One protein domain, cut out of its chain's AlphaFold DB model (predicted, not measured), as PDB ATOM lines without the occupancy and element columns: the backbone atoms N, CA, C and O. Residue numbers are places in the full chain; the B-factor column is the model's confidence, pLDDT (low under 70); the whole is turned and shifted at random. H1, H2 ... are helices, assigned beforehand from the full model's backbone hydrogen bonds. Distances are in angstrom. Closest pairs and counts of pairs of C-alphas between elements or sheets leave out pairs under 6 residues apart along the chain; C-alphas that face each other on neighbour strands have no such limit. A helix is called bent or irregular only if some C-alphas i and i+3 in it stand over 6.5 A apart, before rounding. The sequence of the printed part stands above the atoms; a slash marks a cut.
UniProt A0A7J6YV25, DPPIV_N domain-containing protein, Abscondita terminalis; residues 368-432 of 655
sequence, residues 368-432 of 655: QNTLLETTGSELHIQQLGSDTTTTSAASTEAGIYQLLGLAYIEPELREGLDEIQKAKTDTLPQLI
ATOM      1  N   GLN A 368      10.142  48.256  12.986       71.19
ATOM      2  CA  GLN A 368       9.277  47.342  12.258       71.19
ATOM      3  C   GLN A 368      10.080  46.383  11.369       71.19
ATOM      4  O   GLN A 368       9.770  45.200  11.311       71.19
ATOM      5  N   ASN A 369      11.167  46.863  10.756       70.00
ATOM      6  CA  ASN A 369      12.067  46.014   9.973       70.00
ATOM      7  C   ASN A 369      12.850  45.074  10.884       70.00
ATOM      8  O   ASN A 369      13.058  43.917  10.547       70.00
ATOM      9  N   THR A 370      13.261  45.555  12.062       70.31
ATOM     10  CA  THR A 370      13.940  44.703  13.046       70.31
ATOM     11  C   THR A 370      13.001  43.630  13.588       70.31
ATOM     12  O   THR A 370      13.425  42.488  13.720       70.31
ATOM     13  N   LEU A 371      11.733  43.950  13.857       72.12
ATOM     14  CA  LEU A 371      10.737  42.949  14.249       72.12
ATOM     15  C   LEU A 371      10.554  41.896  13.147       72.12
ATOM     16  O   LEU A 371      10.678  40.708  13.434       72.12
ATOM     17  N   LEU A 372      10.424  42.309  11.884       75.25
ATOM     18  CA  LEU A 372      10.292  41.389  10.752       75.25
ATOM     19  C   LEU A 372      11.538  40.494  10.572       75.25
ATOM     20  O   LEU A 372      11.414  39.273  10.514       75.25
ATOM     21  N   GLU A 373      12.741  41.081  10.563       72.00
ATOM     22  CA  GLU A 373      14.033  40.374  10.449       72.00
ATOM     23  C   GLU A 373      14.265  39.387  11.610       72.00
ATOM     24  O   GLU A 373      14.846  38.307  11.443       72.00
ATOM     25  N   THR A 374      13.832  39.753  12.819       69.94
ATOM     26  CA  THR A 374      14.041  38.924  14.013       69.94
ATOM     27  C   THR A 374      12.996  37.822  14.150       69.94
ATOM     28  O   THR A 374      13.364  36.732  14.588       69.94
ATOM     29  N   THR A 375      11.759  38.040  13.696       76.38
ATOM     30  CA  THR A 375      10.658  37.062  13.784       76.38
ATOM     31  C   THR A 375      10.612  36.069  12.620       76.38
ATOM     32  O   THR A 375      10.337  34.902  12.863       76.38
ATOM     33  N   GLY A 376      10.912  36.476  11.382       74.56
ATOM     34  CA  GLY A 376      10.856  35.584  10.214       74.56
ATOM     35  C   GLY A 376      12.087  34.688  10.057       74.56
ATOM     36  O   GLY A 376      13.196  35.080  10.428       74.56
ATOM     37  N   SER A 377      11.932  33.489   9.493       77.50
ATOM     38  CA  SER A 377      13.067  32.646   9.081       77.50
ATOM     39  C   SER A 377      13.913  33.324   7.990       77.50
ATOM     40  O   SER A 377      13.448  34.220   7.284       77.50
ATOM     41  N   GLU A 378      15.169  32.902   7.815       78.00
ATOM     42  CA  GLU A 378      16.037  33.464   6.767       78.00
ATOM     43  C   GLU A 378      15.434  33.278   5.363       78.00
ATOM     44  O   GLU A 378      15.462  34.197   4.545       78.00
ATOM     45  N   LEU A 379      14.797  32.128   5.123       79.56
ATOM     46  CA  LEU A 379      14.099  31.815   3.877       79.56
ATOM     47  C   LEU A 379      12.890  32.729   3.644       79.56
ATOM     48  O   LEU A 379      12.715  33.226   2.531       79.56
ATOM     49  N   HIS A 380      12.100  33.014   4.683       84.00
ATOM     50  CA  HIS A 380      10.979  33.953   4.594       84.00
ATOM     51  C   HIS A 380      11.443  35.351   4.165       84.00
ATOM     52  O   HIS A 380      10.882  35.948   3.244       84.00
ATOM     53  N   ILE A 381      12.516  35.857   4.783       82.69
ATOM     54  CA  ILE A 381      13.076  37.178   4.460       82.69
ATOM     55  C   ILE A 381      13.634  37.217   3.033       82.69
ATOM     56  O   ILE A 381      13.404  38.186   2.309       82.69
ATOM     57  N   GLN A 382      14.313  36.154   2.591       82.62
ATOM     58  CA  GLN A 382      14.809  36.042   1.216       82.62
ATOM     59  C   GLN A 382      13.665  36.041   0.188       82.62
ATOM     60  O   GLN A 382      13.764  36.713  -0.838       82.62
ATOM     61  N   GLN A 383      12.564  35.337   0.464       82.69
ATOM     62  CA  GLN A 383      11.394  35.272  -0.422       82.69
ATOM     63  C   GLN A 383      10.584  36.578  -0.463       82.69
ATOM     64  O   GLN A 383       9.977  36.889  -1.490       82.69
ATOM     65  N   LEU A 384      10.581  37.348   0.630       80.31
ATOM     66  CA  LEU A 384       9.973  38.681   0.701       80.31
ATOM     67  C   LEU A 384      10.656  39.690  -0.230       80.31
ATOM     68  O   LEU A 384       9.993  40.612  -0.704       80.31
ATOM     69  N   GLY A 385      11.954  39.510  -0.509       68.88
ATOM     70  CA  GLY A 385      12.684  40.248  -1.546       68.88
ATOM     71  C   GLY A 385      12.627  41.775  -1.414       68.88
ATOM     72  O   GLY A 385      12.630  42.474  -2.424       68.88
ATOM     73  N   SER A 386      12.504  42.309  -0.195       59.59
ATOM     74  CA  SER A 386      12.202  43.727   0.006       59.59
ATOM     75  C   SER A 386      13.418  44.630  -0.241       59.59
ATOM     76  O   SER A 386      14.402  44.547   0.495       59.59
ATOM     77  N   ASP A 387      13.317  45.554  -1.201       56.94
ATOM     78  CA  ASP A 387      14.250  46.680  -1.328       56.94
ATOM     79  C   ASP A 387      14.193  47.564  -0.070       56.94
ATOM     80  O   ASP A 387      13.122  47.990   0.377       56.94
ATOM     81  N   THR A 388      15.362  47.881   0.494       53.00
ATOM     82  CA  THR A 388      15.541  48.625   1.758       53.00
ATOM     83  C   THR A 388      14.876  50.010   1.761       53.00
ATOM     84  O   THR A 388      14.641  50.602   2.813       53.00
ATOM     85  N   THR A 389      14.573  50.554   0.581       50.81
ATOM     86  CA  THR A 389      13.905  51.848   0.402       50.81
ATOM     87  C   THR A 389      12.399  51.758   0.670       50.81
ATOM     88  O   THR A 389      11.854  52.634   1.340       50.81
ATOM     89  N   THR A 390      11.732  50.688   0.229       54.34
ATOM     90  CA  THR A 390      10.271  50.496   0.338       54.34
ATOM     91  C   THR A 390       9.834  50.197   1.773       54.34
ATOM     92  O   THR A 390       8.793  50.657   2.230       54.34
ATOM     93  N   THR A 391      10.671  49.482   2.523       55.72
ATOM     94  CA  THR A 391      10.434  49.112   3.929       55.72
ATOM     95  C   THR A 391      10.619  50.277   4.900       55.72
ATOM     96  O   THR A 391      10.106  50.242   6.014       55.72
ATOM     97  N   SER A 392      11.305  51.348   4.486       57.88
ATOM     98  CA  SER A 392      11.581  52.499   5.356       57.88
ATOM     99  C   SER A 392      10.423  53.496   5.532       57.88
ATOM    100  O   SER A 392      10.504  54.398   6.365       57.88
ATOM    101  N   ALA A 393       9.329  53.327   4.785       61.84
ATOM    102  CA  ALA A 393       8.153  54.198   4.845       61.84
ATOM    103  C   ALA A 393       7.040  53.692   5.788       61.84
ATOM    104  O   ALA A 393       6.109  54.439   6.089       61.84
ATOM    105  N   ALA A 394       7.110  52.439   6.255       65.56
ATOM    106  CA  ALA A 394       6.065  51.824   7.073       65.56
ATOM    107  C   ALA A 394       6.286  52.040   8.579       65.56
ATOM    108  O   ALA A 394       7.371  51.818   9.112       65.56
ATOM    109  N   SER A 395       5.219  52.418   9.286       71.81
ATOM    110  CA  SER A 395       5.202  52.593  10.746       71.81
ATOM    111  C   SER A 395       4.735  51.348  11.515       71.81
ATOM    112  O   SER A 395       4.761  51.344  12.745       71.81
ATOM    113  N   THR A 396       4.338  50.273  10.826       80.50
ATOM    114  CA  THR A 396       3.951  48.974  11.416       80.50
ATOM    115  C   THR A 396       4.443  47.809  10.548       80.50
ATOM    116  O   THR A 396       4.666  47.995   9.354       80.50
ATOM    117  N   GLU A 397       4.588  46.601  11.117       79.56
ATOM    118  CA  GLU A 397       4.877  45.395  10.314       79.56
ATOM    119  C   GLU A 397       3.787  45.144   9.267       79.56
ATOM    120  O   GLU A 397       4.091  44.858   8.113       79.56
ATOM    121  N   ALA A 398       2.515  45.314   9.641       84.06
ATOM    122  CA  ALA A 398       1.397  45.202   8.709       84.06
ATOM    123  C   ALA A 398       1.525  46.180   7.529       84.06
ATOM    124  O   ALA A 398       1.252  45.811   6.389       84.06
ATOM    125  N   GLY A 399       2.026  47.393   7.782       81.81
ATOM    126  CA  GLY A 399       2.326  48.370   6.739       81.81
ATOM    127  C   GLY A 399       3.411  47.908   5.762       81.81
ATOM    128  O   GLY A 399       3.341  48.256   4.587       81.81
ATOM    129  N   ILE A 400       4.378  47.091   6.202       82.44
ATOM    130  CA  ILE A 400       5.403  46.515   5.317       82.44
ATOM    131  C   ILE A 400       4.754  45.536   4.332       82.44
ATOM    132  O   ILE A 400       4.945  45.673   3.126       82.44
ATOM    133  N   TYR A 401       3.939  44.597   4.823       85.56
ATOM    134  CA  TYR A 401       3.226  43.648   3.958       85.56
ATOM    135  C   TYR A 401       2.259  44.362   3.003       85.56
ATOM    136  O   TYR A 401       2.224  44.045   1.814       85.56
ATOM    137  N   GLN A 402       1.566  45.403   3.477       84.06
ATOM    138  CA  GLN A 402       0.665  46.204   2.649       84.06
ATOM    139  C   GLN A 402       1.399  46.944   1.515       84.06
ATOM    140  O   GLN A 402       0.912  46.952   0.384       84.06
ATOM    141  N   LEU A 403       2.576  47.528   1.778       83.44
ATOM    142  CA  LEU A 403       3.406  48.170   0.743       83.44
ATOM    143  C   LEU A 403       3.933  47.171  -0.296       83.44
ATOM    144  O   LEU A 403       4.167  47.548  -1.443       83.44
ATOM    145  N   LEU A 404       4.093  45.906   0.093       83.31
ATOM    146  CA  LEU A 404       4.510  44.812  -0.785       83.31
ATOM    147  C   LEU A 404       3.332  44.139  -1.514       83.31
ATOM    148  O   LEU A 404       3.548  43.206  -2.287       83.31
ATOM    149  N   GLY A 405       2.096  44.612  -1.301       84.69
ATOM    150  CA  GLY A 405       0.892  44.048  -1.917       84.69
ATOM    151  C   GLY A 405       0.536  42.652  -1.398       84.69
ATOM    152  O   GLY A 405      -0.030  41.852  -2.141       84.69
ATOM    153  N   LEU A 406       0.902  42.346  -0.153       87.69
ATOM    154  CA  LEU A 406       0.667  41.064   0.508       87.69
ATOM    155  C   LEU A 406      -0.346  41.228   1.643       87.69
ATOM    156  O   LEU A 406      -0.319  42.226   2.369       87.69
ATOM    157  N   ALA A 407      -1.196  40.219   1.844       88.94
ATOM    158  CA  ALA A 407      -1.917  40.068   3.104       88.94
ATOM    159  C   ALA A 407      -0.922  39.917   4.273       88.94
ATOM    160  O   ALA A 407       0.196  39.426   4.091       88.94
ATOM    161  N   TYR A 408      -1.310  40.362   5.471       89.88
ATOM    162  CA  TYR A 408      -0.449  40.258   6.650       89.88
ATOM    163  C   TYR A 408      -0.206  38.790   7.012       89.88
ATOM    164  O   TYR A 408      -1.152  38.014   7.116       89.88
ATOM    165  N   ILE A 409       1.062  38.425   7.205       89.44
ATOM    166  CA  ILE A 409       1.465  37.063   7.557       89.44
ATOM    167  C   ILE A 409       1.818  37.029   9.042       89.44
ATOM    168  O   ILE A 409       2.781  37.675   9.474       89.44
ATOM    169  N   GLU A 410       1.049  36.256   9.806       88.69
ATOM    170  CA  GLU A 410       1.306  36.035  11.229       88.69
ATOM    171  C   GLU A 410       2.697  35.410  11.452       88.69
ATOM    172  O   GLU A 410       3.134  34.600  10.625       88.69
ATOM    173  N   PRO A 411       3.423  35.774  12.528       86.94
ATOM    174  CA  PRO A 411       4.771  35.276  12.805       86.94
ATOM    175  C   PRO A 411       4.919  33.750  12.739       86.94
ATOM    176  O   PRO A 411       5.921  33.263  12.226       86.94
ATOM    177  N   GLU A 412       3.910  33.004  13.191       84.12
ATOM    178  CA  GLU A 412       3.862  31.538  13.221       84.12
ATOM    179  C   GLU A 412       3.900  30.891  11.826       84.12
ATOM    180  O   GLU A 412       4.166  29.696  11.713       84.12
ATOM    181  N   LEU A 413       3.630  31.661  10.765       84.81
ATOM    182  CA  LEU A 413       3.642  31.199   9.375       84.81
ATOM    183  C   LEU A 413       4.942  31.552   8.628       84.81
ATOM    184  O   LEU A 413       5.108  31.136   7.484       84.81
ATOM    185  N   ARG A 414       5.866  32.317   9.231       86.88
ATOM    186  CA  ARG A 414       7.049  32.913   8.564       86.88
ATOM    187  C   ARG A 414       8.234  31.939   8.418       86.88
ATOM    188  O   ARG A 414       9.382  32.284   8.715       86.88
ATOM    189  N   GLU A 415       7.973  30.730   7.932       83.56
ATOM    190  CA  GLU A 415       8.936  29.615   7.868       83.56
ATOM    191  C   GLU A 415       9.577  29.404   6.476       83.56
ATOM    192  O   GLU A 415      10.414  28.519   6.306       83.56
ATOM    193  N   GLY A 416       9.242  30.228   5.477       81.50
ATOM    194  CA  GLY A 416       9.809  30.158   4.125       81.50
ATOM    195  C   GLY A 416       9.216  29.045   3.256       81.50
ATOM    196  O   GLY A 416       9.892  28.541   2.355       81.50
ATOM    197  N   LEU A 417       7.977  28.641   3.541       86.19
ATOM    198  CA  LEU A 417       7.226  27.612   2.829       86.19
ATOM    199  C   LEU A 417       6.402  28.250   1.693       86.19
ATOM    200  O   LEU A 417       6.961  28.724   0.705       86.19
ATOM    201  N   ASP A 418       5.071  28.226   1.789       88.25
ATOM    202  CA  ASP A 418       4.142  28.756   0.786       88.25
ATOM    203  C   ASP A 418       3.376  30.006   1.259       88.25
ATOM    204  O   ASP A 418       2.491  30.504   0.556       88.25
ATOM    205  N   GLU A 419       3.733  30.564   2.419       87.56
ATOM    206  CA  GLU A 419       3.025  31.677   3.051       87.56
ATOM    207  C   GLU A 419       3.025  32.944   2.185       87.56
ATOM    208  O   GLU A 419       2.008  33.629   2.105       87.56
ATOM    209  N   ILE A 420       4.109  33.222   1.451       88.44
ATOM    210  CA  ILE A 420       4.190  34.380   0.545       88.44
ATOM    211  C   ILE A 420       3.242  34.211  -0.651       88.44
ATOM    212  O   ILE A 420       2.618  35.175  -1.097       88.44
ATOM    213  N   GLN A 421       3.105  32.994  -1.186       88.69
ATOM    214  CA  GLN A 421       2.193  32.712  -2.302       88.69
ATOM    215  C   GLN A 421       0.730  32.812  -1.855       88.69
ATOM    216  O   GLN A 421      -0.101  33.403  -2.553       88.69
ATOM    217  N   LYS A 422       0.427  32.295  -0.662       88.94
ATOM    218  CA  LYS A 422      -0.894  32.407  -0.038       88.94
ATOM    219  C   LYS A 422      -1.250  33.852   0.300       88.94
ATOM    220  O   LYS A 422      -2.368  34.272   0.030       88.94
ATOM    221  N   ALA A 423      -0.293  34.646   0.779       89.19
ATOM    222  CA  ALA A 423      -0.495  36.066   1.059       89.19
ATOM    223  C   ALA A 423      -0.758  36.906  -0.201       89.19
ATOM    224  O   ALA A 423      -1.502  37.880  -0.136       89.19
ATOM    225  N   LYS A 424      -0.190  36.527  -1.357       88.81
ATOM    226  CA  LYS A 424      -0.480  37.165  -2.661       88.81
ATOM    227  C   LYS A 424      -1.877  36.850  -3.184       88.81
ATOM    228  O   LYS A 424      -2.450  37.642  -3.922       88.81
ATOM    229  N   THR A 425      -2.377  35.661  -2.867       89.81
ATOM    230  CA  THR A 425      -3.677  35.164  -3.337       89.81
ATOM    231  C   THR A 425      -4.792  35.366  -2.314       89.81
ATOM    232  O   THR A 425      -5.919  34.969  -2.585       89.81
ATOM    233  N   ASP A 426      -4.483  35.986  -1.171       85.00
ATOM    234  CA  ASP A 426      -5.387  36.182  -0.031       85.00
ATOM    235  C   ASP A 426      -6.015  34.863   0.475       85.00
ATOM    236  O   ASP A 426      -7.188  34.784   0.823       85.00
ATOM    237  N   THR A 427      -5.217  33.786   0.480       90.31
ATOM    238  CA  THR A 427      -5.620  32.425   0.897       90.31
ATOM    239  C   THR A 427      -4.872  31.936   2.142       90.31
ATOM    240  O   THR A 427      -4.668  30.735   2.340       90.31
ATOM    241  N   LEU A 428      -4.422  32.865   2.991       90.62
ATOM    242  CA  LEU A 428      -3.772  32.520   4.255       90.62
ATOM    243  C   LEU A 428      -4.747  31.767   5.181       90.62
ATOM    244  O   LEU A 428      -5.931  32.105   5.235       90.62
ATOM    245  N   PRO A 429      -4.277  30.737   5.909       88.88
ATOM    246  CA  PRO A 429      -5.125  30.005   6.837       88.88
ATOM    247  C   PRO A 429      -5.491  30.885   8.035       88.88
ATOM    248  O   PRO A 429      -4.644  31.592   8.578       88.88
ATOM    249  N   GLN A 430      -6.738  30.792   8.492       87.44
ATOM    250  CA  GLN A 430      -7.118  31.340   9.789       87.44
ATOM    251  C   GLN A 430      -6.490  30.473  10.887       87.44
ATOM    252  O   GLN A 430      -6.750  29.269  10.956       87.44
ATOM    253  N   LEU A 431      -5.637  31.075  11.718       87.19
ATOM    254  CA  LEU A 431      -5.018  30.393  12.851       87.19
ATOM    255  C   LEU A 431      -5.998  30.304  14.021       87.19
ATOM    256  O   LEU A 431      -6.790  31.217  14.248       87.19
ATOM    257  N   ILE A 432      -5.917  29.201  14.762       88.38
ATOM    258  CA  ILE A 432      -6.665  29.021  16.008       88.38
ATOM    259  C   ILE A 432      -6.118  29.962  17.085       88.38
ATOM    260  O   ILE A 432      -4.901  30.043  17.266       88.38
TER     261      ILE A 432
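This is residues 368 to 432 of the 655 residues of the protein "DPPIV_N domain-containing protein" of Abscondita terminalis (UniProt A0A7J6YV25). Four short helices, linked largely by loops, make a small, rather irregular body: H1, H2, H4 and H3 are set round its middle as a loose ring, with H1 meeting H3 at its first residue and H2 and H4 running nearly the same way. The loop of residues 385 to 396 and the last residues, 426 to 432, reach to opposite ends of the longest axis, while the loop of residues 404 to 418 comes as near as 5 A to the mean of the C-alphas. The 65 printed residues have four named helices, H1 to H4 in that order, and no named strand. The class is all helix, though under half of the residues, 29 of the 65, are in named elements. The whole is compact, with a radius of gyration of the C-alphas of 10.9 A and spans of 30 by 21 by 20 A.

Begin with H1, residues 368 to 375, and go over a tight link of 2 residues to H2, residues 378 to 384. These two are close but not clearly touching: their closest C-alphas, those of Glu 373 and Ile 381, are 6.9 A apart, and the helices run opposite ways at a steep tilt of 42 degrees. Next look at H3, residues 397 to 403, which touches H1; the closest C-alphas, those of Gln 368 and Glu 397, are 5.2 A apart. H1 and H3 run opposite ways at a steep tilt of 68 degrees, only just short of about perpendicular. Last comes H4, residues 419 to 425, which only just touches H2, with 3 pairs of C-alphas within 8 A; the closest are those of Leu 384 and Ile 420, 7.2 A apart. H2 and H4 run the same way at a shallow tilt of 15 degrees. H4 is apart from H1 and from H3, and H2 is apart from H3. In H1, H2, H3 and H4 every O i to N i+4 pair is within hydrogen-bond range.

Find C-alpha 368 at (9.277, 47.342, 12.258); from there H1 runs 10.5 A to C-alpha 375. H2 runs 10.0 A from Glu 378 to Leu 384. Find C-alpha 397 at (4.877, 45.395, 10.314), where H3 begins; it runs 10.1 A to Leu 403. H4 runs 9.9 A from Glu 419 to C-alpha 425 at (-3.677, 35.164, -3.337).

The two C-alphas farthest apart, those of Thr 389 and Ile 432, are 34.5 A apart. The printed part has no cut. The links from H2 to H3, 12 residues, and from H3 to H4, 15 residues, are long. The mean pLDDT of the printed part is 79.2; look for values under 70 at residue 374 and at residues 385 to 394.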